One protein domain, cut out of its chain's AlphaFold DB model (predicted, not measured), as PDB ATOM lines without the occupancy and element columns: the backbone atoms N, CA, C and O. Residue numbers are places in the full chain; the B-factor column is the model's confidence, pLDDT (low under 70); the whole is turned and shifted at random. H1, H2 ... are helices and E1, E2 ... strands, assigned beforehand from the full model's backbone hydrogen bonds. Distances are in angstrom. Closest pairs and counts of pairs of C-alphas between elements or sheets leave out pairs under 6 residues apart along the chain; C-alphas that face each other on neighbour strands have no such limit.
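AT A GLANCE: This is residues 19 to 216 of the 229 residues of an uncharacterized protein of bacterium SCN 62-11 (UniProt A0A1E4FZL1). Two lobes stand side by side with helix H1 wedged between them: one is a closed barrel of five curved strands, E1, E2, E3, E5 and E4 round the ring, with E6 added beside E5, and the other is a strongly twisted sheet of E7, E8, E9 and E10. H1 packs outside the barrel and on the sheet, H2 packs along E9 at the far end of the second lobe, and the long hairpin of E1 and E2 runs on past the ring at one end. The printed part has 198 residues, with ten named strands and two named helices in the order E1 E2 E3 E4 E5 E6 H1 E7 H2 E8 E9 E10. The barrel is mixed and the second sheet antiparallel; the class is mostly strand. The whole is compact, with a radius of gyration of the C-alphas of 17.3 A and spans of 52 by 41 by 30 A.

HOW THE PARTS SIT: In the barrel, E1, residues 19 to 35, and E2, residues 38 to 49, form an antiparallel hairpin, with N 26 and O 46 at 2.9 A. E3, residues 56 to 59, is antiparallel to E2, with N 45 and O 58 at 2.9 A. E5, residues 113 to 121, is parallel to E3, with N 114 and O 57 at 2.9 A. E4, residues 88 to 95, is antiparallel to E5, with N 92 and O 118 at 2.8 A, and antiparallel to E1, with N 21 and O 91 at 2.9 A. E6, residues 124 to 128, is antiparallel to E5 and not in the ring; N 119 and O 127 are 2.8 A apart. E1 E2 E3 and E4 E5 E6 are meanders, each strand the antiparallel neighbour of the one before. E1 E2 E3 E4 is a Greek key, a meander of three whose first strand is the antiparallel neighbour of the fourth. H1, residues 137 to 147, lies outside the barrel over E4, at a height of 9.6 A; the closest C-alphas are those of Val 94 and Thr 139, 7.2 A. The second sheet runs E7, residues 155 to 159, E8, residues 183 to 191, E9, residues 194 to 205, and E10, residues 211 to 215. Its N and O pairs include N 156 and O 186 at 2.8 A, N 187 and O 198 at 2.8 A, and N 204 and O 212 at 2.9 A. E8 E9 E10 is a third meander. H1 is on this sheet too, in two layers, a helix on one face of a sheet; it runs across the strands at 82 degrees to E8 on the local plane, and the closest C-alphas are those of Tyr 147 and Val 188, 5.8 A. H2, residues 169 to 177, is on the sheet and runs along it at 12 degrees to E9 on the local plane; Ala 171 and Leu 199 have the closest C-alphas, 5.8 A. Every O i to N i+4 pair of H2 is within hydrogen-bond range, and 6 of 7 in H1.

IN THESE COORDINATES: E1 begins at C-alpha 19, (209.762, 203.936, 239.031), bends by 116 degrees at residue 22 and spans 28.9 A. E2 spans 34.4 A, E9 30.8 A, E8 24.1 A, E4 20.2 A and E5 19.2 A. H1 spans 15.3 A, from C-alpha 137 at (211.742, 195.409, 249.518). E10 ends at C-alpha 215, (226.871, 173.882, 238.161).

THE WHOLE: The farthest C-alphas, those of Gly 52 and Gln 207, are 54.0 A apart. The printed part has no cut. The links E3 to E4 and E4 to E5 are long, with 28 and 17 residues. The mean pLDDT of the printed part is 89.4; residues 72 to 79 and residue 100 are under 70.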
ATOM      1  N   LEU A  19     210.423 203.072 240.001       93.88
ATOM      2  CA  LEU A  19     209.762 203.936 239.031       93.88
ATOM      3  C   LEU A  19     209.293 203.064 237.862       93.88
ATOM      4  O   LEU A  19     210.062 202.235 237.385       93.88
ATOM      5  N   ASP A  20     208.062 203.257 237.393       94.69
ATOM      6  CA  ASP A  20     207.536 202.679 236.146       94.69
ATOM      7  C   ASP A  20     206.909 203.825 235.357       94.69
ATOM      8  O   ASP A  20     205.866 204.363 235.733       94.69
ATOM      9  N   LEU A  21     207.627 204.289 234.339       95.56
ATOM     10  CA  LEU A  21     207.345 205.536 233.644       95.56
ATOM     11  C   LEU A  21     207.265 205.295 232.147       95.56
ATOM     12  O   LEU A  21     207.989 204.477 231.587       95.56
ATOM     13  N   THR A  22     206.405 206.058 231.485       97.19
ATOM     14  CA  THR A  22     206.344 206.114 230.024       97.19
ATOM     15  C   THR A  22     206.442 207.566 229.582       97.19
ATOM     16  O   THR A  22     205.954 208.453 230.285       97.19
ATOM     17  N   GLY A  23     207.117 207.820 228.467       97.19
ATOM     18  CA  GLY A  23     207.397 209.177 228.013       97.19
ATOM     19  C   GLY A  23     208.200 209.223 226.722       97.19
ATOM     20  O   GLY A  23     208.447 208.192 226.093       97.19
ATOM     21  N   ARG A  24     208.646 210.420 226.335       97.50
ATOM     22  CA  ARG A  24     209.555 210.618 225.197       97.50
ATOM     23  C   ARG A  24     210.993 210.755 225.669       97.50
ATOM     24  O   ARG A  24     211.277 211.501 226.602       97.50
ATOM     25  N   ALA A  25     211.895 210.035 225.015       97.44
ATOM     26  CA  ALA A  25     213.325 210.154 225.258       97.44
ATOM     27  C   ALA A  25     213.928 211.272 224.398       97.44
ATOM     28  O   ALA A  25     213.600 211.383 223.221       97.44
ATOM     29  N   ARG A  26     214.847 212.067 224.948       97.06
ATOM     30  CA  ARG A  26     215.671 213.023 224.190       97.06
ATOM     31  C   ARG A  26     217.118 213.013 224.667       97.06
ATOM     32  O   ARG A  26     217.412 212.517 225.753       97.06
ATOM     33  N   ASP A  27     217.996 213.594 223.854       95.81
ATOM     34  CA  ASP A  27     219.425 213.764 224.149       95.81
ATOM     35  C   ASP A  27     220.104 212.450 224.552       95.81
ATOM     36  O   ASP A  27     220.866 212.385 225.515       95.81
ATOM     37  N   PHE A  28     219.778 211.379 223.824       94.19
ATOM     38  CA  PHE A  28     220.384 210.076 224.047       94.19
ATOM     39  C   PHE A  28     221.891 210.138 223.798       94.19
ATOM     40  O   PHE A  28     222.355 210.625 222.767       94.19
ATOM     41  N   GLN A  29     222.649 209.589 224.736       91.75
ATOM     42  CA  GLN A  29     224.089 209.426 224.661       91.75
ATOM     43  C   GLN A  29     224.420 207.976 224.973       91.75
ATOM     44  O   GLN A  29     223.950 207.439 225.972       91.75
ATOM     45  N   SER A  30     225.254 207.365 224.137       89.12
ATOM     46  CA  SER A  30     225.893 206.091 224.460       89.12
ATOM     47  C   SER A  30     227.318 206.350 224.928       89.12
ATOM     48  O   SER A  30     228.010 207.233 224.417       89.12
ATOM     49  N   VAL A  31     227.748 205.586 225.921       86.25
ATOM     50  CA  VAL A  31     229.094 205.602 226.471       86.25
ATOM     51  C   VAL A  31     229.679 204.224 226.241       86.25
ATOM     52  O   VAL A  31     229.160 203.237 226.748       86.25
ATOM     53  N   ARG A  32     230.783 204.163 225.500       87.00
ATOM     54  CA  ARG A  32     231.632 202.977 225.414       87.00
ATOM     55  C   ARG A  32     233.049 203.389 225.754       87.00
ATOM     56  O   ARG A  32     233.646 204.195 225.043       87.00
ATOM     57  N   ASN A  33     233.597 202.854 226.837       85.94
ATOM     58  CA  ASN A  33     234.956 203.189 227.240       85.94
ATOM     59  C   ASN A  33     235.678 201.993 227.862       85.94
ATOM     60  O   ASN A  33     235.068 201.071 228.397       85.94
ATOM     61  N   TRP A  34     237.005 202.026 227.794       86.00
ATOM     62  CA  TRP A  34     237.849 201.012 228.413       86.00
ATOM     63  C   TRP A  34     237.875 201.211 229.933       86.00
ATOM     64  O   TRP A  34     238.125 202.326 230.399       86.00
ATOM     65  N   ASN A  35     237.605 200.153 230.693       82.44
ATOM     66  CA  ASN A  35     237.616 200.131 232.153       82.44
ATOM     67  C   ASN A  35     238.641 199.114 232.657       82.44
ATOM     68  O   ASN A  35     238.286 197.980 232.963       82.44
ATOM     69  N   THR A  36     239.904 199.539 232.726       81.81
ATOM     70  CA  THR A  36     241.082 198.763 233.161       81.81
ATOM     71  C   THR A  36     241.360 197.498 232.336       81.81
ATOM     72  O   THR A  36     242.422 197.421 231.722       81.81
ATOM     73  N   TYR A  37     240.425 196.549 232.283       83.19
ATOM     74  CA  TYR A  37     240.547 195.223 231.672       83.19
ATOM     75  C   TYR A  37     239.348 194.813 230.787       83.19
ATOM     76  O   TYR A  37     239.380 193.732 230.214       83.19
ATOM     77  N   TYR A  38     238.309 195.648 230.629       86.00
ATOM     78  CA  TYR A  38     237.191 195.360 229.713       86.00
ATOM     79  C   TYR A  38     236.551 196.622 229.120       86.00
ATOM     80  O   TYR A  38     236.668 197.720 229.677       86.00
ATOM     81  N   TRP A  39     235.858 196.485 227.987       85.75
ATOM     82  CA  TRP A  39     234.979 197.532 227.460       85.75
ATOM     83  C   TRP A  39     233.649 197.538 228.212       85.75
ATOM     84  O   TRP A  39     232.902 196.564 228.150       85.75
ATOM     85  N   ARG A  40     233.341 198.654 228.878       84.31
ATOM     86  CA  ARG A  40     232.015 198.892 229.460       84.31
ATOM     87  C   ARG A  40     231.148 199.707 228.515       84.31
ATOM     88  O   ARG A  40     231.666 200.579 227.804       84.31
ATOM     89  N   GLU A  41     229.850 199.433 228.529       85.81
ATOM     90  CA  GLU A  41     228.860 200.089 227.677       85.81
ATOM     91  C   GLU A  41     227.631 200.500 228.476       85.81
ATOM     92  O   GLU A  41     226.993 199.680 229.126       85.81
ATOM     93  N   ASP A  42     227.276 201.774 228.377       88.88
ATOM     94  CA  ASP A  42     226.119 202.352 229.045       88.88
ATOM     95  C   ASP A  42     225.482 203.450 228.195       88.88
ATOM     96  O   ASP A  42     226.002 203.850 227.154       88.88
ATOM     97  N   PHE A  43     224.351 203.974 228.645       91.75
ATOM     98  CA  PHE A  43     223.696 205.115 228.040       91.75
ATOM     99  C   PHE A  43     223.151 206.081 229.083       91.75
ATOM    100  O   PHE A  43     222.960 205.750 230.254       91.75
ATOM    101  N   SER A  44     222.823 207.274 228.607       94.06
ATOM    102  CA  SER A  44     221.977 208.219 229.318       94.06
ATOM    103  C   SER A  44     221.031 208.927 228.356       94.06
ATOM    104  O   SER A  44     221.397 209.163 227.208       94.06
ATOM    105  N   PHE A  45     219.844 209.302 228.815       96.00
ATOM    106  CA  PHE A  45     218.932 210.185 228.084       96.00
ATOM    107  C   PHE A  45     218.024 210.933 229.064       96.00
ATOM    108  O   PHE A  45     217.930 210.577 230.240       96.00
ATOM    109  N   TRP A  46     217.327 211.959 228.586       97.94
ATOM    110  CA  TRP A  46     216.275 212.627 229.350       97.94
ATOM    111  C   TRP A  46     214.904 212.070 228.980       97.94
ATOM    112  O   TRP A  46     214.545 212.041 227.802       97.94
ATOM    113  N   LEU A  47     214.140 211.638 229.980       98.25
ATOM    114  CA  LEU A  47     212.760 211.188 229.848       98.25
ATOM    115  C   LEU A  47     211.804 212.334 230.172       98.25
ATOM    116  O   LEU A  47     211.827 212.865 231.281       98.25
ATOM    117  N   GLU A  48     210.928 212.659 229.228       97.81
ATOM    118  CA  GLU A  48     209.782 213.554 229.411       97.81
ATOM    119  C   GLU A  48     208.522 212.699 229.641       97.81
ATOM    120  O   GLU A  48     208.055 212.076 228.684       97.81
ATOM    121  N   PRO A  49     207.991 212.597 230.878       97.00
ATOM    122  CA  PRO A  49     206.894 211.675 231.186       97.00
ATOM    123  C   PRO A  49     205.570 212.057 230.504       97.00
ATOM    124  O   PRO A  49     205.179 213.223 230.509       97.00
ATOM    125  N   ASP A  50     204.826 211.063 230.007       95.69
ATOM    126  CA  ASP A  50     203.516 211.250 229.353       95.69
ATOM    127  C   ASP A  50     202.480 211.901 230.296       95.69
ATOM    128  O   ASP A  50     201.606 212.643 229.854       95.69
ATOM    129  N   GLY A  51     202.577 211.636 231.603       89.94
ATOM    130  CA  GLY A  51     201.683 212.186 232.631       89.94
ATOM    131  C   GLY A  51     202.011 213.617 233.072       89.94
ATOM    132  O   GLY A  51     201.403 214.114 234.018       89.94
ATOM    133  N   GLY A  52     202.983 214.269 232.426       87.31
ATOM    134  CA  GLY A  52     203.560 215.525 232.895       87.31
ATOM    135  C   GLY A  52     204.494 215.335 234.096       87.31
ATOM    136  O   GLY A  52     204.755 214.221 234.550       87.31
ATOM    137  N   GLY A  53     205.027 216.445 234.605       91.19
ATOM    138  CA  GLY A  53     206.040 216.451 235.662       91.19
ATOM    139  C   GLY A  53     207.449 216.753 235.142       91.19
ATOM    140  O   GLY A  53     207.636 217.027 233.954       91.19
ATOM    141  N   PRO A  54     208.444 216.781 236.041       93.69
ATOM    142  CA  PRO A  54     209.804 217.129 235.666       93.69
ATOM    143  C   PRO A  54     210.455 216.027 234.825       93.69
ATOM    144  O   PRO A  54     210.205 214.837 235.024       93.69
ATOM    145  N   ALA A  55     211.325 216.434 233.900       96.25
ATOM    146  CA  ALA A  55     212.121 215.497 233.123       96.25
ATOM    147  C   ALA A  55     213.136 214.772 234.021       96.25
ATOM    148  O   ALA A  55     213.791 215.394 234.856       96.25
ATOM    149  N   LEU A  56     213.300 213.468 233.811       96.75
ATOM    150  CA  LEU A  56     214.240 212.638 234.564       96.75
ATOM    151  C   LEU A  56     215.428 212.261 233.689       96.75
ATOM    152  O   LEU A  56     215.250 211.872 232.536       96.75
ATOM    153  N   GLN A  57     216.635 212.322 234.242       96.88
ATOM    154  CA  GLN A  57     217.797 211.744 233.583       96.88
ATOM    155  C   GLN A  57     217.804 210.237 233.846       96.88
ATOM    156  O   GLN A  57     217.945 209.798 234.987       96.88
ATOM    157  N   ILE A  58     217.639 209.441 232.798       96.19
ATOM    158  CA  ILE A  58     217.718 207.985 232.868       96.19
ATOM    159  C   ILE A  58     219.126 207.572 232.473       96.19
ATOM    160  O   ILE A  58     219.625 208.011 231.438       96.19
ATOM    161  N   VAL A  59     219.748 206.718 233.277       94.12
ATOM    162  CA  VAL A  59     221.062 206.130 232.988       94.12
ATOM    163  C   VAL A  59     220.981 204.612 233.056       94.12
ATOM    164  O   VAL A  59     220.223 204.070 233.859       94.12
ATOM    165  N   SER A  60     221.756 203.908 232.240       91.00
ATOM    166  CA  SER A  60     222.096 202.513 232.539       91.00
ATOM    167  C   SER A  60     223.339 202.457 233.421       91.00
ATOM    168  O   SER A  60     224.097 203.424 233.502       91.00
ATOM    169  N   ARG A  61     223.545 201.331 234.100       86.00
ATOM    170  CA  ARG A  61     224.811 201.034 234.769       86.00
ATOM    171  C   ARG A  61     225.131 199.565 234.612       86.00
ATOM    172  O   ARG A  61     224.530 198.739 235.294       86.00
ATOM    173  N   GLU A  62     226.124 199.266 233.785       79.31
ATOM    174  CA  GLU A  62     226.668 197.919 233.690       79.31
ATOM    175  C   GLU A  62     227.172 197.467 235.086       79.31
ATOM    176  O   GLU A  62     227.940 198.191 235.745       79.31
ATOM    177  N   PRO A  63     226.734 196.302 235.598       75.62
ATOM    178  CA  PRO A  63     227.234 195.728 236.844       75.62
ATOM    179  C   PRO A  63     228.750 195.519 236.781       75.62
ATOM    180  O   PRO A  63     229.345 195.441 235.708       75.62
ATOM    181  N   THR A  64     229.416 195.471 237.941       72.00
ATOM    182  CA  THR A  64     230.827 195.053 237.947       72.00
ATOM    183  C   THR A  64     230.877 193.618 237.417       72.00
ATOM    184  O   THR A  64     230.143 192.781 237.948       72.00
ATOM    185  N   PRO A  65     231.725 193.312 236.423       77.88
ATOM    186  CA  PRO A  65     232.008 191.939 236.040       77.88
ATOM    187  C   PRO A  65     232.345 191.054 237.240       77.88
ATOM    188  O   PRO A  65     232.909 191.525 238.230       77.88
ATOM    189  N   ALA A  66     232.062 189.760 237.118       77.38
ATOM    190  CA  ALA A  66     232.669 188.765 237.991       77.38
ATOM    191  C   ALA A  66     233.687 187.996 237.154       77.38
ATOM    192  O   ALA A  66     233.305 187.238 236.261       77.38
ATOM    193  N   TYR A  67     234.972 188.193 237.455       84.75
ATOM    194  CA  TYR A  67     236.071 187.520 236.757       84.75
ATOM    195  C   TYR A  67     236.087 187.885 235.266       84.75
ATOM    196  O   TYR A  67     235.953 189.060 234.932       84.75
ATOM    197  N   HIS A  68     236.211 186.897 234.381       84.12
ATOM    198  CA  HIS A  68     236.171 187.054 232.928       84.12
ATOM    199  C   HIS A  68     234.745 187.067 232.335       84.12
ATOM    200  O   HIS A  68     234.584 187.075 231.112       84.12
ATOM    201  N   TRP A  69     233.695 187.080 233.169       86.00
ATOM    202  CA  TRP A  69     232.305 187.119 232.708       86.00
ATOM    203  C   TRP A  69     231.689 188.510 232.771       86.00
ATOM    204  O   TRP A  69     231.730 189.216 233.785       86.00
ATOM    205  N   ARG A  70     231.000 188.859 231.687       81.19
ATOM    206  CA  ARG A  70     230.171 190.051 231.563       81.19
ATOM    207  C   ARG A  70     228.809 189.775 232.203       81.19
ATOM    208  O   ARG A  70     227.831 189.449 231.537       81.19
ATOM    209  N   MET A  71     228.782 189.856 233.531       77.50
ATOM    210  CA  MET A  71     227.647 189.495 234.392       77.50
ATOM    211  C   MET A  71     226.518 190.534 234.370       77.50
ATOM    212  O   MET A  71     226.133 191.060 235.406       77.50
ATOM    213  N   GLY A  72     225.985 190.850 233.194       68.88
ATOM    214  CA  GLY A  72     224.780 191.669 233.080       68.88
ATOM    215  C   GLY A  72     224.916 192.864 232.162       68.88
ATOM    216  O   GLY A  72     224.650 193.994 232.550       68.88
ATOM    217  N   THR A  73     225.206 192.615 230.895       60.66
ATOM    218  CA  THR A  73     224.714 193.549 229.886       60.66
ATOM    219  C   THR A  73     223.413 193.063 229.313       60.66
ATOM    220  O   THR A  73     223.292 191.879 229.007       60.66
ATOM    221  N   THR A  74     222.580 194.004 228.897       59.38
ATOM    222  CA  THR A  74     222.116 193.897 227.518       59.38
ATOM    223  C   THR A  74     222.368 195.181 226.758       59.38
ATOM    224  O   THR A  74     221.563 196.104 226.788       59.38
ATOM    225  N   TYR A  75     223.492 195.203 226.034       63.38
ATOM    226  CA  TYR A  75     223.565 195.922 224.770       63.38
ATOM    227  C   TYR A  75     224.505 195.299 223.717       63.38
ATOM    228  O   TYR A  75     225.362 195.993 223.177       63.38
ATOM    229  N   PRO A  76     224.350 194.026 223.300       48.78
ATOM    230  CA  PRO A  76     224.948 193.591 222.049       48.78
ATOM    231  C   PRO A  76     223.945 193.878 220.922       48.78
ATOM    232  O   PRO A  76     223.264 192.975 220.453       48.78
ATOM    233  N   LYS A  77     223.842 195.137 220.474       53.81
ATOM    234  CA  LYS A  77     223.030 195.536 219.300       53.81
ATOM    235  C   LYS A  77     221.506 195.394 219.488       53.81
ATOM    236  O   LYS A  77     220.850 194.688 218.722       53.81
ATOM    237  N   GLY A  78     220.921 196.077 220.478       61.16
ATOM    238  CA  GLY A  78     219.459 196.245 220.510       61.16
ATOM    239  C   GLY A  78     218.924 196.897 219.216       61.16
ATOM    240  O   GLY A  78     219.700 197.209 218.306       61.16
ATOM    241  N   PRO A  79     217.597 197.058 219.064       66.75
ATOM    242  CA  PRO A  79     217.028 197.516 217.800       66.75
ATOM    243  C   PRO A  79     217.657 198.846 217.371       66.75
ATOM    244  O   PRO A  79     217.957 199.692 218.211       66.75
ATOM    245  N   ALA A  80     217.849 199.040 216.064       83.06
ATOM    246  CA  ALA A  80     218.229 200.347 215.545       83.06
ATOM    247  C   ALA A  80     217.123 201.346 215.915       83.06
ATOM    248  O   ALA A  80     216.001 201.257 215.416       83.06
ATOM    249  N   VAL A  81     217.426 202.246 216.848       89.12
ATOM    250  CA  VAL A  81     216.502 203.273 217.327       89.12
ATOM    251  C   VAL A  81     216.961 204.612 216.777       89.12
ATOM    252  O   VAL A  81     218.082 205.048 217.039       89.12
ATOM    253  N   ASP A  82     216.075 205.286 216.049       92.62
ATOM    254  CA  ASP A  82     216.263 206.694 215.721       92.62
ATOM    255  C   ASP A  82     215.958 207.552 216.955       92.62
ATOM    256  O   ASP A  82     214.826 207.981 217.189       92.62
ATOM    257  N   TRP A  83     216.986 207.800 217.761       93.06
ATOM    258  CA  TRP A  83     216.883 208.635 218.955       93.06
ATOM    259  C   TRP A  83     216.613 210.112 218.642       93.06
ATOM    260  O   TRP A  83     216.099 210.825 219.506       93.06
ATOM    261  N   SER A  84     216.903 210.574 217.419       94.12
ATOM    262  CA  SER A  84     216.635 211.959 217.013       94.12
ATOM    263  C   SER A  84     215.135 212.240 216.873       94.12
ATOM    264  O   SER A  84     214.688 213.354 217.148       94.12
ATOM    265  N   SER A  85     214.338 211.206 216.572       95.38
ATOM    266  CA  SER A  85     212.869 211.269 216.513       95.38
ATOM    267  C   SER A  85     212.179 211.459 217.871       95.38
ATOM    268  O   SER A  85     210.956 211.611 217.931       95.38
ATOM    269  N   LYS A  86     212.946 211.440 218.969       96.50
ATOM    270  CA  LYS A  86     212.447 211.421 220.346       96.50
ATOM    271  C   LYS A  86     211.443 210.283 220.575       96.50
ATOM    272  O   LYS A  86     210.247 210.540 220.803       96.50
ATOM    273  N   PRO A  87     211.900 209.022 220.459       95.94
ATOM    274  CA  PRO A  87     211.018 207.870 220.497       95.94
ATOM    275  C   PRO A  87     210.289 207.792 221.838       95.94
ATOM    276  O   PRO A  87     210.794 208.221 222.881       95.94
ATOM    277  N   ARG A  88     209.086 207.217 221.806       96.31
ATOM    278  CA  ARG A  88     208.356 206.890 223.028       96.31
ATOM    279  C   ARG A  88     208.977 205.649 223.663       96.31
ATOM    280  O   ARG A  88     209.203 204.643 222.987       96.31
ATOM    281  N   VAL A  89     209.228 205.721 224.962       96.62
ATOM    282  CA  VAL A  89     209.874 204.665 225.740       96.62
ATOM    283  C   VAL A  89     209.085 204.372 227.005       96.62
ATOM    284  O   VAL A  89     208.458 205.268 227.570       96.62
ATOM    285  N   ARG A  90     209.156 203.124 227.471       96.50
ATOM    286  CA  ARG A  90     208.768 202.744 228.834       96.50
ATOM    287  C   ARG A  90     210.024 202.374 229.600       96.50
ATOM    288  O   ARG A  90     210.867 201.648 229.080       96.50
ATOM    289  N   VAL A  91     210.139 202.850 230.827       95.25
ATOM    290  CA  VAL A  91     211.286 202.609 231.694       95.25
ATOM    291  C   VAL A  91     210.787 202.106 233.032       95.25
ATOM    292  O   VAL A  91     209.987 202.773 233.684       95.25
ATOM    293  N   VAL A  92     211.324 200.970 233.464       94.00
ATOM    294  CA  VAL A  92     211.340 200.615 234.878       94.00
ATOM    295  C   VAL A  92     212.723 200.936 235.413       94.00
ATOM    296  O   VAL A  92     213.726 200.486 234.860       94.00
ATOM    297  N   ALA A  93     212.777 201.714 236.484       93.75
ATOM    298  CA  ALA A  93     214.013 202.221 237.054       93.75
ATOM    299  C   ALA A  93     213.967 202.245 238.581       93.75
ATOM    300  O   ALA A  93     212.916 202.078 239.201       93.75
ATOM    301  N   VAL A  94     215.125 202.507 239.173       92.50
ATOM    302  CA  VAL A  94     215.268 202.867 240.580       92.50
ATOM    303  C   VAL A  94     215.719 204.318 240.681       92.50
ATOM    304  O   VAL A  94     216.543 204.774 239.888       92.50
ATOM    305  N   SER A  95     215.165 205.075 241.627       91.94
ATOM    306  CA  SER A  95     215.572 206.466 241.842       91.94
ATOM    307  C   SER A  95     217.033 206.551 242.292       91.94
ATOM    308  O   SER A  95     217.434 205.811 243.190       91.94
ATOM    309  N   GLY A  96     217.784 207.515 241.762       90.06
ATOM    310  CA  GLY A  96     219.204 207.695 242.057       90.06
ATOM    311  C   GLY A  96     220.122 206.854 241.167       90.06
ATOM    312  O   GLY A  96     219.681 206.216 240.205       90.06
ATOM    313  N   LEU A  97     221.418 206.876 241.491       86.88
ATOM    314  CA  LEU A  97     222.390 205.982 240.872       86.88
ATOM    315  C   LEU A  97     222.487 204.686 241.679       86.88
ATOM    316  O   LEU A  97     222.821 204.717 242.860       86.88
ATOM    317  N   ASP A  98     222.228 203.555 241.032       83.06
ATOM    318  CA  ASP A  98     222.302 202.219 241.627       83.06
ATOM    319  C   ASP A  98     223.758 201.724 241.698       83.06
ATOM    320  O   ASP A  98     224.158 200.744 241.064       83.06
ATOM    321  N   ARG A  99     224.613 202.502 242.378       76.50
ATOM    322  CA  ARG A  99     226.038 202.203 242.547       76.50
ATOM    323  C   ARG A  99     226.667 202.972 243.702       76.50
ATOM    324  O   ARG A  99     226.349 204.135 243.929       76.50
ATOM    325  N   ASP A 100     227.658 202.338 244.319       68.94
ATOM    326  CA  ASP A 100     228.664 202.983 245.157       68.94
ATOM    327  C   ASP A 100     230.058 202.855 244.491       68.94
ATOM    328  O   ASP A 100     230.447 201.734 244.137       68.94
ATOM    329  N   PRO A 101     230.794 203.959 244.239       73.31
ATOM    330  CA  PRO A 101     230.355 205.349 244.379       73.31
ATOM    331  C   PRO A 101     229.280 205.726 243.352       73.31
ATOM    332  O   PRO A 101     229.194 205.147 242.262       73.31
ATOM    333  N   ALA A 102     228.479 206.737 243.697       77.50
ATOM    334  CA  ALA A 102     227.386 207.261 242.879       77.50
ATOM    335  C   ALA A 102     227.889 208.124 241.695       77.50
ATOM    336  O   ALA A 102     227.476 209.270 241.517       77.50
ATOM    337  N   GLU A 103     228.796 207.583 240.877       81.75
ATOM    338  CA  GLU A 103     229.404 208.264 239.732       81.75
ATOM    339  C   GLU A 103     229.044 207.627 238.385       81.75
ATOM    340  O   GLU A 103     229.119 206.408 238.196       81.75
ATOM    341  N   PHE A 104     228.766 208.476 237.394       83.94
ATOM    342  CA  PHE A 104     228.558 208.077 236.003       83.94
ATOM    343  C   PHE A 104     229.672 208.633 235.112       83.94
ATOM    344  O   PHE A 104     229.499 209.612 234.399       83.94
ATOM    345  N   TYR A 105     230.856 208.019 235.182       84.56
ATOM    346  CA  TYR A 105     231.965 208.273 234.245       84.56
ATOM    347  C   TYR A 105     232.449 209.726 234.197       84.56
ATOM    348  O   TYR A 105     232.749 210.254 233.129       84.56
ATOM    349  N   GLY A 106     232.504 210.379 235.359       80.44
ATOM    350  CA  GLY A 106     232.876 211.790 235.466       80.44
ATOM    351  C   GLY A 106     231.811 212.758 234.939       80.44
ATOM    352  O   GLY A 106     232.038 213.967 234.941       80.44
ATOM    353  N   GLN A 107     230.645 212.265 234.505       83.19
ATOM    354  CA  GLN A 107     229.528 213.122 234.134       83.19
ATOM    355  C   GLN A 107     228.861 213.700 235.379       83.19
ATOM    356  O   GLN A 107     228.605 213.008 236.367       83.19
ATOM    357  N   LYS A 108     228.515 214.986 235.299       86.88
ATOM    358  CA  LYS A 108     227.672 215.639 236.294       86.88
ATOM    359  C   LYS A 108     226.227 215.193 236.089       86.88
ATOM    360  O   LYS A 108     225.594 215.582 235.110       86.88
ATOM    361  N   LEU A 109     225.717 214.398 237.021       87.38
ATOM    362  CA  LEU A 109     224.335 213.932 236.995       87.38
ATOM    363  C   LEU A 109     223.361 215.014 237.471       87.38
ATOM    364  O   LEU A 109     223.673 215.846 238.329       87.38
ATOM    365  N   SER A 110     222.153 214.968 236.919       89.25
ATOM    366  CA  SER A 110     220.997 215.685 237.440       89.25
ATOM    367  C   SER A 110     220.669 215.214 238.862       89.25
ATOM    368  O   SER A 110     220.759 214.018 239.141       89.25
ATOM    369  N   PRO A 111     220.173 216.097 239.750       87.88
ATOM    370  CA  PRO A 111     219.549 215.673 241.007       87.88
ATOM    371  C   PRO A 111     218.345 214.737 240.798       87.88
ATOM    372  O   PRO A 111     217.930 214.036 241.714       87.88
ATOM    373  N   GLN A 112     217.770 214.744 239.593       92.19
ATOM    374  CA  GLN A 112     216.609 213.961 239.181       92.19
ATOM    375  C   GLN A 112     217.052 212.817 238.260       92.19
ATOM    376  O   GLN A 112     216.651 212.744 237.097       92.19
ATOM    377  N   VAL A 113     217.942 211.965 238.770       94.56
ATOM    378  CA  VAL A 113     218.479 210.803 238.052       94.56
ATOM    379  C   VAL A 113     217.795 209.513 238.501       94.56
ATOM    380  O   VAL A 113     217.418 209.369 239.666       94.56
ATOM    381  N   ALA A 114     217.648 208.567 237.581       94.56
ATOM    382  CA  ALA A 114     217.214 207.211 237.871       94.56
ATOM    383  C   ALA A 114     218.028 206.197 237.060       94.56
ATOM    384  O   ALA A 114     218.345 206.430 235.890       94.56
ATOM    385  N   THR A 115     218.337 205.058 237.674       93.50
ATOM    386  CA  THR A 115     219.033 203.956 237.006       93.50
ATOM    387  C   THR A 115     218.017 202.994 236.417       93.50
ATOM    388  O   THR A 115     217.174 202.455 237.135       93.50
ATOM    389  N   ALA A 116     218.074 202.785 235.106       93.69
ATOM    390  CA  ALA A 116     217.200 201.860 234.407       93.69
ATOM    391  C   ALA A 116     217.465 200.418 234.862       93.69
ATOM    392  O   ALA A 116     218.603 199.952 234.868       93.69
ATOM    393  N   LEU A 117     216.389 199.706 235.191       91.38
ATOM    394  CA  LEU A 117     216.381 198.252 235.326       91.38
ATOM    395  C   LEU A 117     215.924 197.600 234.027       91.38
ATOM    396  O   LEU A 117     216.493 196.598 233.617       91.38
ATOM    397  N   VAL A 118     214.899 198.165 233.384       92.06
ATOM    398  CA  VAL A 118     214.424 197.729 232.071       92.06
ATOM    399  C   VAL A 118     213.982 198.942 231.262       92.06
ATOM    400  O   VAL A 118     213.269 199.811 231.764       92.06
ATOM    401  N   LEU A 119     214.384 198.998 229.999       93.31
ATOM    402  CA  LEU A 119     213.985 200.020 229.039       93.31
ATOM    403  C   LEU A 119     213.380 199.333 227.818       93.31
ATOM    404  O   LEU A 119     214.032 198.505 227.183       93.31
ATOM    405  N   TRP A 120     212.163 199.729 227.463       93.50
ATOM    406  CA  TRP A 120     211.521 199.361 226.208       93.50
ATOM    407  C   TRP A 120     211.491 200.552 225.262       93.50
ATOM    408  O   TRP A 120     211.092 201.653 225.647       93.50
ATOM    409  N   VAL A 121     211.826 200.299 223.999       92.31
ATOM    410  CA  VAL A 121     211.642 201.241 222.893       92.31
ATOM    411  C   VAL A 121     210.727 200.577 221.875       92.31
ATOM    412  O   VAL A 121     211.016 199.469 221.425       92.31
ATOM    413  N   ASN A 122     209.610 201.227 221.533       86.25
ATOM    414  CA  ASN A 122     208.584 200.649 220.653       86.25
ATOM    415  C   ASN A 122     208.162 199.232 221.100       86.25
ATOM    416  O   ASN A 122     208.157 198.298 220.303       86.25
ATOM    417  N   GLU A 123     207.895 199.073 222.402       85.44
ATOM    418  CA  GLU A 123     207.463 197.817 223.052       85.44
ATOM    419  C   GLU A 123     208.486 196.670 223.043       85.44
ATOM    420  O   GLU A 123     208.228 195.601 223.593       85.44
ATOM    421  N   ARG A 124     209.688 196.884 222.497       87.25
ATOM    422  CA  ARG A 124     210.768 195.893 222.505       87.25
ATOM    423  C   ARG A 124     211.772 196.206 223.608       87.25
ATOM    424  O   ARG A 124     212.150 197.374 223.737       87.25
ATOM    425  N   PRO A 125     212.223 195.206 224.389       88.88
ATOM    426  CA  PRO A 125     213.273 195.426 225.370       88.88
ATOM    427  C   PRO A 125     214.538 195.880 224.639       88.88
ATOM    428  O   PRO A 125     215.022 195.230 223.713       88.88
ATOM    429  N   PHE A 126     215.023 197.048 225.031       88.62
ATOM    430  CA  PHE A 126     216.250 197.656 224.544       88.62
ATOM    431  C   PHE A 126     217.380 197.365 225.531       88.62
ATOM    432  O   PHE A 126     218.456 196.958 225.116       88.62
ATOM    433  N   TYR A 127     217.111 197.516 226.827       90.19
ATOM    434  CA  TYR A 127     218.069 197.252 227.896       90.19
ATOM    435  C   TYR A 127     217.386 196.586 229.087       90.19
ATOM    436  O   TYR A 127     216.252 196.925 229.428       90.19
ATOM    437  N   VAL A 128     218.111 195.671 229.719       89.12
ATOM    438  CA  VAL A 128     217.752 194.894 230.903       89.12
ATOM    439  C   VAL A 128     219.003 194.822 231.787       89.12
ATOM    440  O   VAL A 128     220.063 194.367 231.345       89.12
ATOM    441  N   ASN A 129     218.896 195.331 233.013       89.25
ATOM    442  CA  ASN A 129     219.924 195.199 234.035       89.25
ATOM    443  C   ASN A 129     219.760 193.848 234.727       89.25
ATOM    444  O   ASN A 129     219.003 193.718 235.689       89.25
ATOM    445  N   ASN A 130     220.510 192.858 234.261       88.94
ATOM    446  CA  ASN A 130     220.394 191.509 234.794       88.94
ATOM    447  C   ASN A 130     221.013 191.377 236.194       88.94
ATOM    448  O   ASN A 130     220.943 190.303 236.763       88.94
ATOM    449  N   TRP A 131     221.602 192.408 236.803       89.25
ATOM    450  CA  TRP A 131     222.136 192.283 238.158       89.25
ATOM    451  C   TRP A 131     221.105 192.663 239.223       89.25
ATOM    452  O   TRP A 131     220.726 193.825 239.369       89.25
ATOM    453  N   PHE A 132     220.678 191.684 240.020       86.75
ATOM    454  CA  PHE A 132     219.752 191.904 241.128       86.75
ATOM    455  C   PHE A 132     220.509 192.302 242.398       86.75
ATOM    456  O   PHE A 132     221.147 191.477 243.056       86.75
ATOM    457  N   HIS A 133     220.423 193.583 242.755       81.00
ATOM    458  CA  HIS A 133     220.966 194.106 244.006       81.00
ATOM    459  C   HIS A 133     219.970 193.949 245.165       81.00
ATOM    460  O   HIS A 133     218.769 193.753 244.977       81.00
ATOM    461  N   SER A 134     220.473 194.090 246.393       79.38
ATOM    462  CA  SER A 134     219.626 194.260 247.575       79.38
ATOM    463  C   SER A 134     219.077 195.687 247.619       79.38
ATOM    464  O   SER A 134     219.570 196.548 248.348       79.38
ATOM    465  N   TRP A 135     218.085 195.957 246.772       83.12
ATOM    466  CA  TRP A 135     217.278 197.169 246.869       83.12
ATOM    467  C   TRP A 135     216.294 197.059 248.047       83.12
ATOM    468  O   TRP A 135     216.101 195.986 248.620       83.12
ATOM    469  N   GLY A 136     215.623 198.160 248.401       84.56
ATOM    470  CA  GLY A 136     214.503 198.096 249.348       84.56
ATOM    471  C   GLY A 136     213.424 197.107 248.876       84.56
ATOM    472  O   GLY A 136     213.255 196.907 247.671       84.56
ATOM    473  N   ALA A 137     212.687 196.496 249.810       88.19
ATOM    474  CA  ALA A 137     211.742 195.409 249.518       88.19
ATOM    475  C   ALA A 137     210.724 195.750 248.412       88.19
ATOM    476  O   ALA A 137     210.461 194.922 247.540       88.19
ATOM    477  N   ASP A 138     210.212 196.984 248.394       88.31
ATOM    478  CA  ASP A 138     209.274 197.454 247.367       88.31
ATOM    479  C   ASP A 138     209.903 197.461 245.968       88.31
ATOM    480  O   ASP A 138     209.279 197.061 244.983       88.31
ATOM    481  N   THR A 139     211.167 197.875 245.877       87.75
ATOM    482  CA  THR A 139     211.929 197.918 244.627       87.75
ATOM    483  C   THR A 139     212.250 196.520 244.128       87.75
ATOM    484  O   THR A 139     212.050 196.228 242.949       87.75
ATOM    485  N   VAL A 140     212.660 195.627 245.034       89.88
ATOM    486  CA  VAL A 140     212.865 194.207 244.724       89.88
ATOM    487  C   VAL A 140     211.571 193.579 244.206       89.88
ATOM    488  O   VAL A 140     211.594 192.904 243.181       89.88
ATOM    489  N   ALA A 141     210.432 193.827 244.856       89.94
ATOM    490  CA  ALA A 141     209.140 193.297 244.425       89.94
ATOM    491  C   ALA A 141     208.704 193.848 243.057       89.94
ATOM    492  O   ALA A 141     208.179 193.097 242.226       89.94
ATOM    493  N   ALA A 142     208.933 195.140 242.802       90.12
ATOM    494  CA  ALA A 142     208.640 195.771 241.520       90.12
ATOM    495  C   ALA A 142     209.491 195.178 240.388       90.12
ATOM    496  O   ALA A 142     208.934 194.806 239.354       90.12
ATOM    497  N   ALA A 143     210.803 195.030 240.606       90.81
ATOM    498  CA  ALA A 143     211.712 194.389 239.663       90.81
ATOM    499  C   ALA A 143     211.315 192.924 239.432       90.81
ATOM    500  O   ALA A 143     211.086 192.518 238.297       90.81
ATOM    501  N   ALA A 144     211.120 192.147 240.499       93.62
ATOM    502  CA  ALA A 144     210.745 190.738 240.406       93.62
ATOM    503  C   ALA A 144     209.466 190.526 239.583       93.62
ATOM    504  O   ALA A 144     209.422 189.627 238.751       93.62
ATOM    505  N   ARG A 145     208.458 191.397 239.731       94.12
ATOM    506  CA  ARG A 145     207.222 191.350 238.930       94.12
ATOM    507  C   ARG A 145     207.460 191.445 237.427       94.12
ATOM    508  O   ARG A 145     206.702 190.859 236.665       94.12
ATOM    509  N   ILE A 146     208.464 192.203 237.004       92.94
ATOM    510  CA  ILE A 146     208.768 192.409 235.587       92.94
ATOM    511  C   ILE A 146     209.532 191.223 235.017       92.94
ATOM    512  O   ILE A 146     209.230 190.797 233.910       92.94
ATOM    513  N   TYR A 147     210.486 190.689 235.778       94.69
ATOM    514  CA  TYR A 147     211.333 189.573 235.356       94.69
ATOM    515  C   TYR A 147     210.616 188.222 235.464       94.69
ATOM    516  O   TYR A 147     210.972 187.273 234.768       94.69
ATOM    517  N   ALA A 148     209.605 188.118 236.329       96.50
ATOM    518  CA  ALA A 148     208.927 186.866 236.619       96.50
ATOM    519  C   ALA A 148     208.396 186.183 235.354       96.50
ATOM    520  O   ALA A 148     207.530 186.702 234.652       96.50
ATOM    521  N   ASN A 149     208.882 184.961 235.130       96.44
ATOM    522  CA  ASN A 149     208.487 184.074 234.039       96.44
ATOM    523  C   ASN A 149     208.755 184.630 232.628       96.44
ATOM    524  O   ASN A 149     208.205 184.105 231.661       96.44
ATOM    525  N   GLN A 150     209.596 185.658 232.498       93.62
ATOM    526  CA  GLN A 150     210.023 186.163 231.198       93.62
ATOM    527  C   GLN A 150     211.104 185.256 230.585       93.62
ATOM    528  O   GLN A 150     211.890 184.646 231.316       93.62
ATOM    529  N   PRO A 151     211.160 185.141 229.247       89.69
ATOM    530  CA  PRO A 151     212.274 184.493 228.567       89.69
ATOM    531  C   PRO A 151     213.533 185.374 228.605       89.69
ATOM    532  O   PRO A 151     213.505 186.505 229.087       89.69
ATOM    533  N   ALA A 152     214.638 184.883 228.040       85.62
ATOM    534  CA  ALA A 152     215.804 185.721 227.775       85.62
ATOM    535  C   ALA A 152     215.391 187.024 227.040       85.62
ATOM    536  O   ALA A 152     214.511 186.985 226.172       85.62
ATOM    537  N   PRO A 153     216.001 188.176 227.366       87.19
ATOM    538  CA  PRO A 153     217.200 188.320 228.194       87.19
ATOM    539  C   PRO A 153     216.916 188.654 229.672       87.19
ATOM    540  O   PRO A 153     217.736 189.298 230.313       87.19
ATOM    541  N   PHE A 154     215.750 188.279 230.214       91.31
ATOM    542  CA  PHE A 154     215.349 188.575 231.600       91.31
ATOM    543  C   PHE A 154     215.877 187.553 232.626       91.31
ATOM    544  O   PHE A 154     215.266 187.318 233.671       91.31
ATOM    545  N   ASP A 155     217.000 186.911 232.329       91.81
ATOM    546  CA  ASP A 155     217.789 186.226 233.342       91.81
ATOM    547  C   ASP A 155     218.423 187.224 234.316       91.81
ATOM    548  O   ASP A 155     218.518 188.422 234.048       91.81
ATOM    549  N   ILE A 156     218.817 186.733 235.488       92.44
ATOM    550  CA  ILE A 156     219.393 187.554 236.547       92.44
ATOM    551  C   ILE A 156     220.673 186.946 237.108       92.44
ATOM    552  O   ILE A 156     220.808 185.732 237.236       92.44
ATOM    553  N   TYR A 157     221.580 187.811 237.528       91.88
ATOM    554  CA  TYR A 157     222.813 187.535 238.236       91.88
ATOM    555  C   TYR A 157     222.748 188.165 239.624       91.88
ATOM    556  O   TYR A 157     222.021 189.133 239.861       91.88
ATOM    557  N   GLY A 158     223.535 187.635 240.549       91.56
ATOM    558  CA  GLY A 158     223.693 188.245 241.859       91.56
ATOM    559  C   GLY A 158     224.608 187.448 242.771       91.56
ATOM    560  O   GLY A 158     225.123 186.386 242.411       91.56
ATOM    561  N   PHE A 159     224.802 187.967 243.978       91.81
ATOM    562  CA  PHE A 159     225.509 187.254 245.033       91.81
ATOM    563  C   PHE A 159     224.582 186.239 245.700       91.81
ATOM    564  O   PHE A 159     223.461 186.569 246.080       91.81
ATOM    565  N   VAL A 160     225.071 185.015 245.916       93.94
ATOM    566  CA  VAL A 160     224.339 183.984 246.676       93.94
ATOM    567  C   VAL A 160     224.029 184.488 248.085       93.94
ATOM    568  O   VAL A 160     222.898 184.397 248.563       93.94
ATOM    569  N   LYS A 161     225.037 185.055 248.757       90.81
ATOM    570  CA  LYS A 161     224.857 185.722 250.048       90.81
ATOM    571  C   LYS A 161     224.359 187.143 249.808       90.81
ATOM    572  O   LYS A 161     225.031 187.913 249.135       90.81
ATOM    573  N   GLY A 162     223.218 187.485 250.400       86.81
ATOM    574  CA  GLY A 162     222.571 188.780 250.176       86.81
ATOM    575  C   GLY A 162     221.662 188.812 248.947       86.81
ATOM    576  O   GLY A 162     221.296 189.901 248.512       86.81
ATOM    577  N   ALA A 163     221.292 187.645 248.403       89.00
ATOM    578  CA  ALA A 163     220.286 187.552 247.355       89.00
ATOM    579  C   ALA A 163     218.979 188.235 247.815       89.00
ATOM    580  O   ALA A 163     218.473 187.912 248.894       89.00
ATOM    581  N   PRO A 164     218.420 189.165 247.020       88.31
ATOM    582  CA  PRO A 164     217.230 189.926 247.408       88.31
ATOM    583  C   PRO A 164     215.939 189.099 247.356       88.31
ATOM    584  O   PRO A 164     214.924 189.482 247.935       88.31
ATOM    585  N   LEU A 165     215.964 187.970 246.646       92.56
ATOM    586  CA  LEU A 165     214.847 187.050 246.487       92.56
ATOM    587  C   LEU A 165     215.205 185.685 247.070       92.56
ATOM    588  O   LEU A 165     216.356 185.252 247.023       92.56
ATOM    589  N   ALA A 166     214.195 184.981 247.581       95.38
ATOM    590  CA  ALA A 166     214.371 183.613 248.043       95.38
ATOM    591  C   ALA A 166     214.696 182.677 246.869       95.38
ATOM    592  O   ALA A 166     214.120 182.789 245.789       95.38
ATOM    593  N   PHE A 167     215.574 181.705 247.092       97.56
ATOM    594  CA  PHE A 167     215.810 180.624 246.138       97.56
ATOM    595  C   PHE A 167     214.674 179.590 246.197       97.56
ATOM    596  O   PHE A 167     214.124 179.338 247.273       97.56
ATOM    597  N   SER A 168     214.345 178.977 245.058       97.75
ATOM    598  CA  SER A 168     213.440 177.816 244.978       97.75
ATOM    599  C   SER A 168     213.932 176.640 245.845       97.75
ATOM    600  O   SER A 168     215.127 176.570 246.153       97.75
ATOM    601  N   PRO A 169     213.062 175.702 246.261       97.56
ATOM    602  CA  PRO A 169     213.472 174.535 247.055       97.56
ATOM    603  C   PRO A 169     214.613 173.719 246.419       97.56
ATOM    604  O   PRO A 169     215.546 173.287 247.109       97.56
ATOM    605  N   GLU A 170     214.578 173.557 245.099       97.12
ATOM    606  CA  GLU A 170     215.601 172.879 244.306       97.12
ATOM    607  C   GLU A 170     216.920 173.657 244.363       97.12
ATOM    608  O   GLU A 170     217.965 173.095 244.701       97.12
ATOM    609  N   ALA A 171     216.864 174.973 244.145       97.62
ATOM    610  CA  ALA A 171     218.027 175.846 244.240       97.62
ATOM    611  C   ALA A 171     218.644 175.861 245.648       97.62
ATOM    612  O   ALA A 171     219.864 175.825 245.792       97.62
ATOM    613  N   GLN A 172     217.827 175.852 246.704       98.00
ATOM    614  CA  GLN A 172     218.315 175.755 248.082       98.00
ATOM    615  C   GLN A 172     219.036 174.427 248.344       98.00
ATOM    616  O   GLN A 172     220.023 174.396 249.079       98.00
ATOM    617  N   THR A 173     218.553 173.329 247.759       97.62
ATOM    618  CA  THR A 173     219.213 172.020 247.853       97.62
ATOM    619  C   THR A 173     220.575 172.046 247.176       97.62
ATOM    620  O   THR A 173     221.559 171.623 247.782       97.62
ATOM    621  N   LEU A 174     220.648 172.625 245.979       97.00
ATOM    622  CA  LEU A 174     221.897 172.786 245.247       97.00
ATOM    623  C   LEU A 174     222.902 173.665 246.014       97.00
ATOM    624  O   LEU A 174     224.059 173.292 246.183       97.00
ATOM    625  N   LEU A 175     222.466 174.795 246.575       97.62
ATOM    626  CA  LEU A 175     223.333 175.680 247.363       97.62
ATOM    627  C   LEU A 175     223.923 174.998 248.609       97.62
ATOM    628  O   LEU A 175     225.057 175.289 248.982       97.62
ATOM    629  N   ARG A 176     223.198 174.059 249.235       97.12
ATOM    630  CA  ARG A 176     223.739 173.251 250.344       97.12
ATOM    631  C   ARG A 176     224.843 172.294 249.893       97.12
ATOM    632  O   ARG A 176     225.755 172.031 250.669       97.12
ATOM    633  N   GLN A 177     224.769 171.786 248.663       97.00
ATOM    634  CA  GLN A 177     225.799 170.923 248.074       97.00
ATOM    635  C   GLN A 177     227.040 171.719 247.638       97.00
ATOM    636  O   GLN A 177     228.137 171.168 247.587       97.00
ATOM    637  N   HIS A 178     226.880 173.020 247.383       96.06
ATOM    638  CA  HIS A 178     227.927 173.913 246.889       96.06
ATOM    639  C   HIS A 178     228.146 175.133 247.809       96.06
ATOM    640  O   HIS A 178     227.960 176.275 247.383       96.06
ATOM    641  N   PRO A 179     228.592 174.944 249.067       94.69
ATOM    642  CA  PRO A 179     228.719 176.034 250.043       94.69
ATOM    643  C   PRO A 179     229.776 177.092 249.673       94.69
ATOM    644  O   PRO A 179     229.788 178.180 250.251       94.69
ATOM    645  N   ALA A 180     230.665 176.781 248.725       92.19
ATOM    646  CA  ALA A 180     231.671 177.703 248.204       92.19
ATOM    647  C   ALA A 180     231.123 178.684 247.150       92.19
ATOM    648  O   ALA A 180     231.801 179.671 246.850       92.19
ATOM    649  N   ALA A 181     229.911 178.455 246.620       95.12
ATOM    650  CA  ALA A 181     229.297 179.304 245.604       95.12
ATOM    651  C   ALA A 181     229.190 180.764 246.076       95.12
ATOM    652  O   ALA A 181     228.776 181.057 247.204       95.12
ATOM    653  N   ARG A 182     229.562 181.695 245.196       93.06
ATOM    654  CA  ARG A 182     229.574 183.140 245.471       93.06
ATOM    655  C   ARG A 182     228.552 183.887 244.641       93.06
ATOM    656  O   ARG A 182     227.855 184.741 245.187       93.06
ATOM    657  N   PHE A 183     228.425 183.521 243.370       93.12
ATOM    658  CA  PHE A 183     227.503 184.151 242.437       93.12
ATOM    659  C   PHE A 183     226.524 183.131 241.874       93.12
ATOM    660  O   PHE A 183     226.825 181.936 241.783       93.12
ATOM    661  N   TYR A 184     225.359 183.625 241.482       93.88
ATOM    662  CA  TYR A 184     224.377 182.867 240.731       93.88
ATOM    663  C   TYR A 184     224.061 183.559 239.409       93.88
ATOM    664  O   TYR A 184     224.195 184.775 239.279       93.88
ATOM    665  N   HIS A 185     223.589 182.755 238.465       93.69
ATOM    666  CA  HIS A 185     222.827 183.171 237.295       93.69
ATOM    667  C   HIS A 185     221.521 182.368 237.338       93.69
ATOM    668  O   HIS A 185     221.559 181.159 237.574       93.69
ATOM    669  N   GLY A 186     220.369 183.008 237.181       94.50
ATOM    670  CA  GLY A 186     219.071 182.380 237.382       94.50
ATOM    671  C   GLY A 186     217.916 183.087 236.686       94.50
ATOM    672  O   GLY A 186     218.093 184.079 235.989       94.50
ATOM    673  N   LEU A 187     216.716 182.563 236.908       95.81
ATOM    674  CA  LEU A 187     215.454 183.108 236.421       95.81
ATOM    675  C   LEU A 187     214.574 183.487 237.606       95.81
ATOM    676  O   LEU A 187     214.522 182.771 238.610       95.81
ATOM    677  N   VAL A 188     213.826 184.579 237.472       97.12
ATOM    678  CA  VAL A 188     212.768 184.906 238.431       97.12
ATOM    679  C   VAL A 188     211.516 184.109 238.066       97.12
ATOM    680  O   VAL A 188     210.999 184.209 236.952       97.12
ATOM    681  N   ARG A 189     211.000 183.325 239.013       97.25
ATOM    682  CA  ARG A 189     209.769 182.534 238.879       97.25
ATOM    683  C   ARG A 189     208.734 182.950 239.906       97.25
ATOM    684  O   ARG A 189     209.074 183.397 240.999       97.25
ATOM    685  N   GLY A 190     207.463 182.750 239.568       95.25
ATOM    686  CA  GLY A 190     206.362 182.862 240.522       95.25
ATOM    687  C   GLY A 190     205.307 183.890 240.136       95.25
ATOM    688  O   GLY A 190     205.055 184.135 238.957       95.25
ATOM    689  N   ARG A 191     204.640 184.451 241.147       92.88
ATOM    690  CA  ARG A 191     203.470 185.334 241.005       92.88
ATOM    691  C   ARG A 191     203.566 186.517 241.974       92.88
ATOM    692  O   ARG A 191     204.349 186.437 242.920       92.88
ATOM    693  N   PRO A 192     202.770 187.589 241.799       90.62
ATOM    694  CA  PRO A 192     202.767 188.722 242.724       90.62
ATOM    695  C   PRO A 192     202.717 188.301 244.197       90.62
ATOM    696  O   PRO A 192     201.867 187.507 244.594       90.62
ATOM    697  N   GLY A 193     203.675 188.806 244.983       88.88
ATOM    698  CA  GLY A 193     203.853 188.484 246.405       88.88
ATOM    699  C   GLY A 193     204.652 187.207 246.699       88.88
ATOM    700  O   GLY A 193     205.041 186.987 247.840       88.88
ATOM    701  N   HIS A 194     204.941 186.384 245.689       93.94
ATOM    702  CA  HIS A 194     205.633 185.104 245.831       93.94
ATOM    703  C   HIS A 194     206.575 184.873 244.643       93.94
ATOM    704  O   HIS A 194     206.262 184.111 243.725       93.94
ATOM    705  N   TYR A 195     207.721 185.555 244.664       96.62
ATOM    706  CA  TYR A 195     208.782 185.391 243.672       96.62
ATOM    707  C   TYR A 195     209.952 184.605 244.252       96.62
ATOM    708  O   TYR A 195     210.310 184.781 245.419       96.62
ATOM    709  N   GLN A 196     210.551 183.755 243.427       97.19
ATOM    710  CA  GLN A 196     211.715 182.954 243.775       97.19
ATOM    711  C   GLN A 196     212.731 182.944 242.635       97.19
ATOM    712  O   GLN A 196     212.385 183.197 241.481       97.19
ATOM    713  N   VAL A 197     213.977 182.618 242.966       97.88
ATOM    714  CA  VAL A 197     215.047 182.390 241.994       97.88
ATOM    715  C   VAL A 197     215.162 180.897 241.694       97.88
ATOM    716  O   VAL A 197     215.402 180.073 242.583       97.88
ATOM    717  N   GLU A 198     215.005 180.553 240.423       97.38
ATOM    718  CA  GLU A 198     215.441 179.282 239.847       97.38
ATOM    719  C   GLU A 198     216.885 179.447 239.358       97.38
ATOM    720  O   GLU A 198     217.203 180.447 238.716       97.38
ATOM    721  N   LEU A 199     217.776 178.509 239.682       96.81
ATOM    722  CA  LEU A 199     219.185 178.608 239.295       96.81
ATOM    723  C   LEU A 199     219.403 178.052 237.887       96.81
ATOM    724  O   LEU A 199     218.931 176.966 237.568       96.81
ATOM    725  N   LEU A 200     220.185 178.775 237.086       95.12
ATOM    726  CA  LEU A 200     220.751 178.313 235.816       95.12
ATOM    727  C   LEU A 200     222.236 177.968 235.959       95.12
ATOM    728  O   LEU A 200     222.691 176.986 235.380       95.12
ATOM    729  N   HIS A 201     222.974 178.745 236.759       94.75
ATOM    730  CA  HIS A 201     224.378 178.479 237.060       94.75
ATOM    731  C   HIS A 201     224.735 178.848 238.500       94.75
ATOM    732  O   HIS A 201     224.183 179.792 239.075       94.75
ATOM    733  N   LEU A 202     225.720 178.134 239.046       95.06
ATOM    734  CA  LEU A 202     226.448 178.520 240.254       95.06
ATOM    735  C   LEU A 202     227.918 178.722 239.934       95.06
ATOM    736  O   LEU A 202     228.518 177.940 239.192       95.06
ATOM    737  N   ILE A 203     228.489 179.764 240.528       92.88
ATOM    738  CA  ILE A 203     229.849 180.206 240.249       92.88
ATOM    739  C   ILE A 203     230.616 180.335 241.565       92.88
ATOM    740  O   ILE A 203     230.150 180.986 242.510       92.88
ATOM    741  N   GLU A 204     231.801 179.735 241.617       93.06
ATOM    742  CA  GLU A 204     232.780 179.894 242.695       93.06
ATOM    743  C   GLU A 204     233.969 180.755 242.260       93.06
ATOM    744  O   GLU A 204     234.176 180.995 241.070       93.06
ATOM    745  N   GLN A 205     234.741 181.195 243.254       89.25
ATOM    746  CA  GLN A 205     236.085 181.720 243.053       89.25
ATOM    747  C   GLN A 205     237.084 180.598 243.313       89.25
ATOM    748  O   GLN A 205     236.999 179.956 244.365       89.25
ATOM    749  N   ASP A 206     238.027 180.375 242.406       84.62
ATOM    750  CA  ASP A 206     239.153 179.487 242.667       84.62
ATOM    751  C   ASP A 206     240.236 180.159 243.535       84.62
ATOM    752  O   ASP A 206     240.084 181.283 244.023       84.62
ATOM    753  N   GLN A 207     241.338 179.448 243.783       84.56
ATOM    754  CA  GLN A 207     242.423 179.939 244.642       84.56
ATOM    755  C   GLN A 207     243.232 181.077 244.006       84.56
ATOM    756  O   GLN A 207     243.886 181.836 244.719       84.56
ATOM    757  N   GLN A 208     243.201 181.187 242.680       83.88
ATOM    758  CA  GLN A 208     243.873 182.212 241.889       83.88
ATOM    759  C   GLN A 208     243.023 183.480 241.783       83.88
ATOM    760  O   GLN A 208     243.506 184.517 241.335       83.88
ATOM    761  N   GLY A 209     241.778 183.413 242.253       81.44
ATOM    762  CA  GLY A 209     240.836 184.507 242.198       81.44
ATOM    763  C   GLY A 209     239.980 184.500 240.937       81.44
ATOM    764  O   GLY A 209     239.204 185.440 240.784       81.44
ATOM    765  N   GLU A 210     240.086 183.472 240.093       85.31
ATOM    766  CA  GLU A 210     239.318 183.304 238.865       85.31
ATOM    767  C   GLU A 210     237.949 182.684 239.132       85.31
ATOM    768  O   GLU A 210     237.693 182.015 240.134       85.31
ATOM    769  N   GLY A 211     237.042 182.933 238.200       87.06
ATOM    770  CA  GLY A 211     235.691 182.419 238.255       87.06
ATOM    771  C   GLY A 211     235.597 181.010 237.700       87.06
ATOM    772  O   GLY A 211     236.095 180.739 236.608       87.06
ATOM    773  N   LYS A 212     234.859 180.129 238.381       90.69
ATOM    774  CA  LYS A 212     234.547 178.789 237.870       90.69
ATOM    775  C   LYS A 212     233.066 178.448 238.011       90.69
ATOM    776  O   LYS A 212     232.504 178.507 239.102       90.69
ATOM    777  N   ILE A 213     232.440 178.049 236.902       91.81
ATOM    778  CA  ILE A 213     231.085 177.481 236.914       91.81
ATOM    779  C   ILE A 213     231.173 176.079 237.522       91.81
ATOM    780  O   ILE A 213     231.866 175.208 236.997       91.81
ATOM    781  N   ILE A 214     230.473 175.868 238.632       94.00
ATOM    782  CA  ILE A 214     230.431 174.584 239.350       94.00
ATOM    783  C   ILE A 214     229.131 173.818 239.132       94.00
ATOM    784  O   ILE A 214     229.047 172.638 239.461       94.00
ATOM    785  N   TRP A 215     228.126 174.488 238.573       95.06
ATOM    786  CA  TRP A 215     226.871 173.882 238.161       95.06
ATOM    787  C   TRP A 215     226.254 174.690 237.017       95.06
ATOM    788  O   TRP A 215     226.326 175.919 237.035       95.06
ATOM    789  N   GLY A 216     225.638 173.996 236.058       93.12
ATOM    790  CA  GLY A 216     225.104 174.571 234.820       93.12
ATOM    791  C   GLY A 216     226.082 174.480 233.633       93.12
ATOM    792  O   GLY A 216     227.273 174.220 233.825       93.12
TER     793      GLY A 216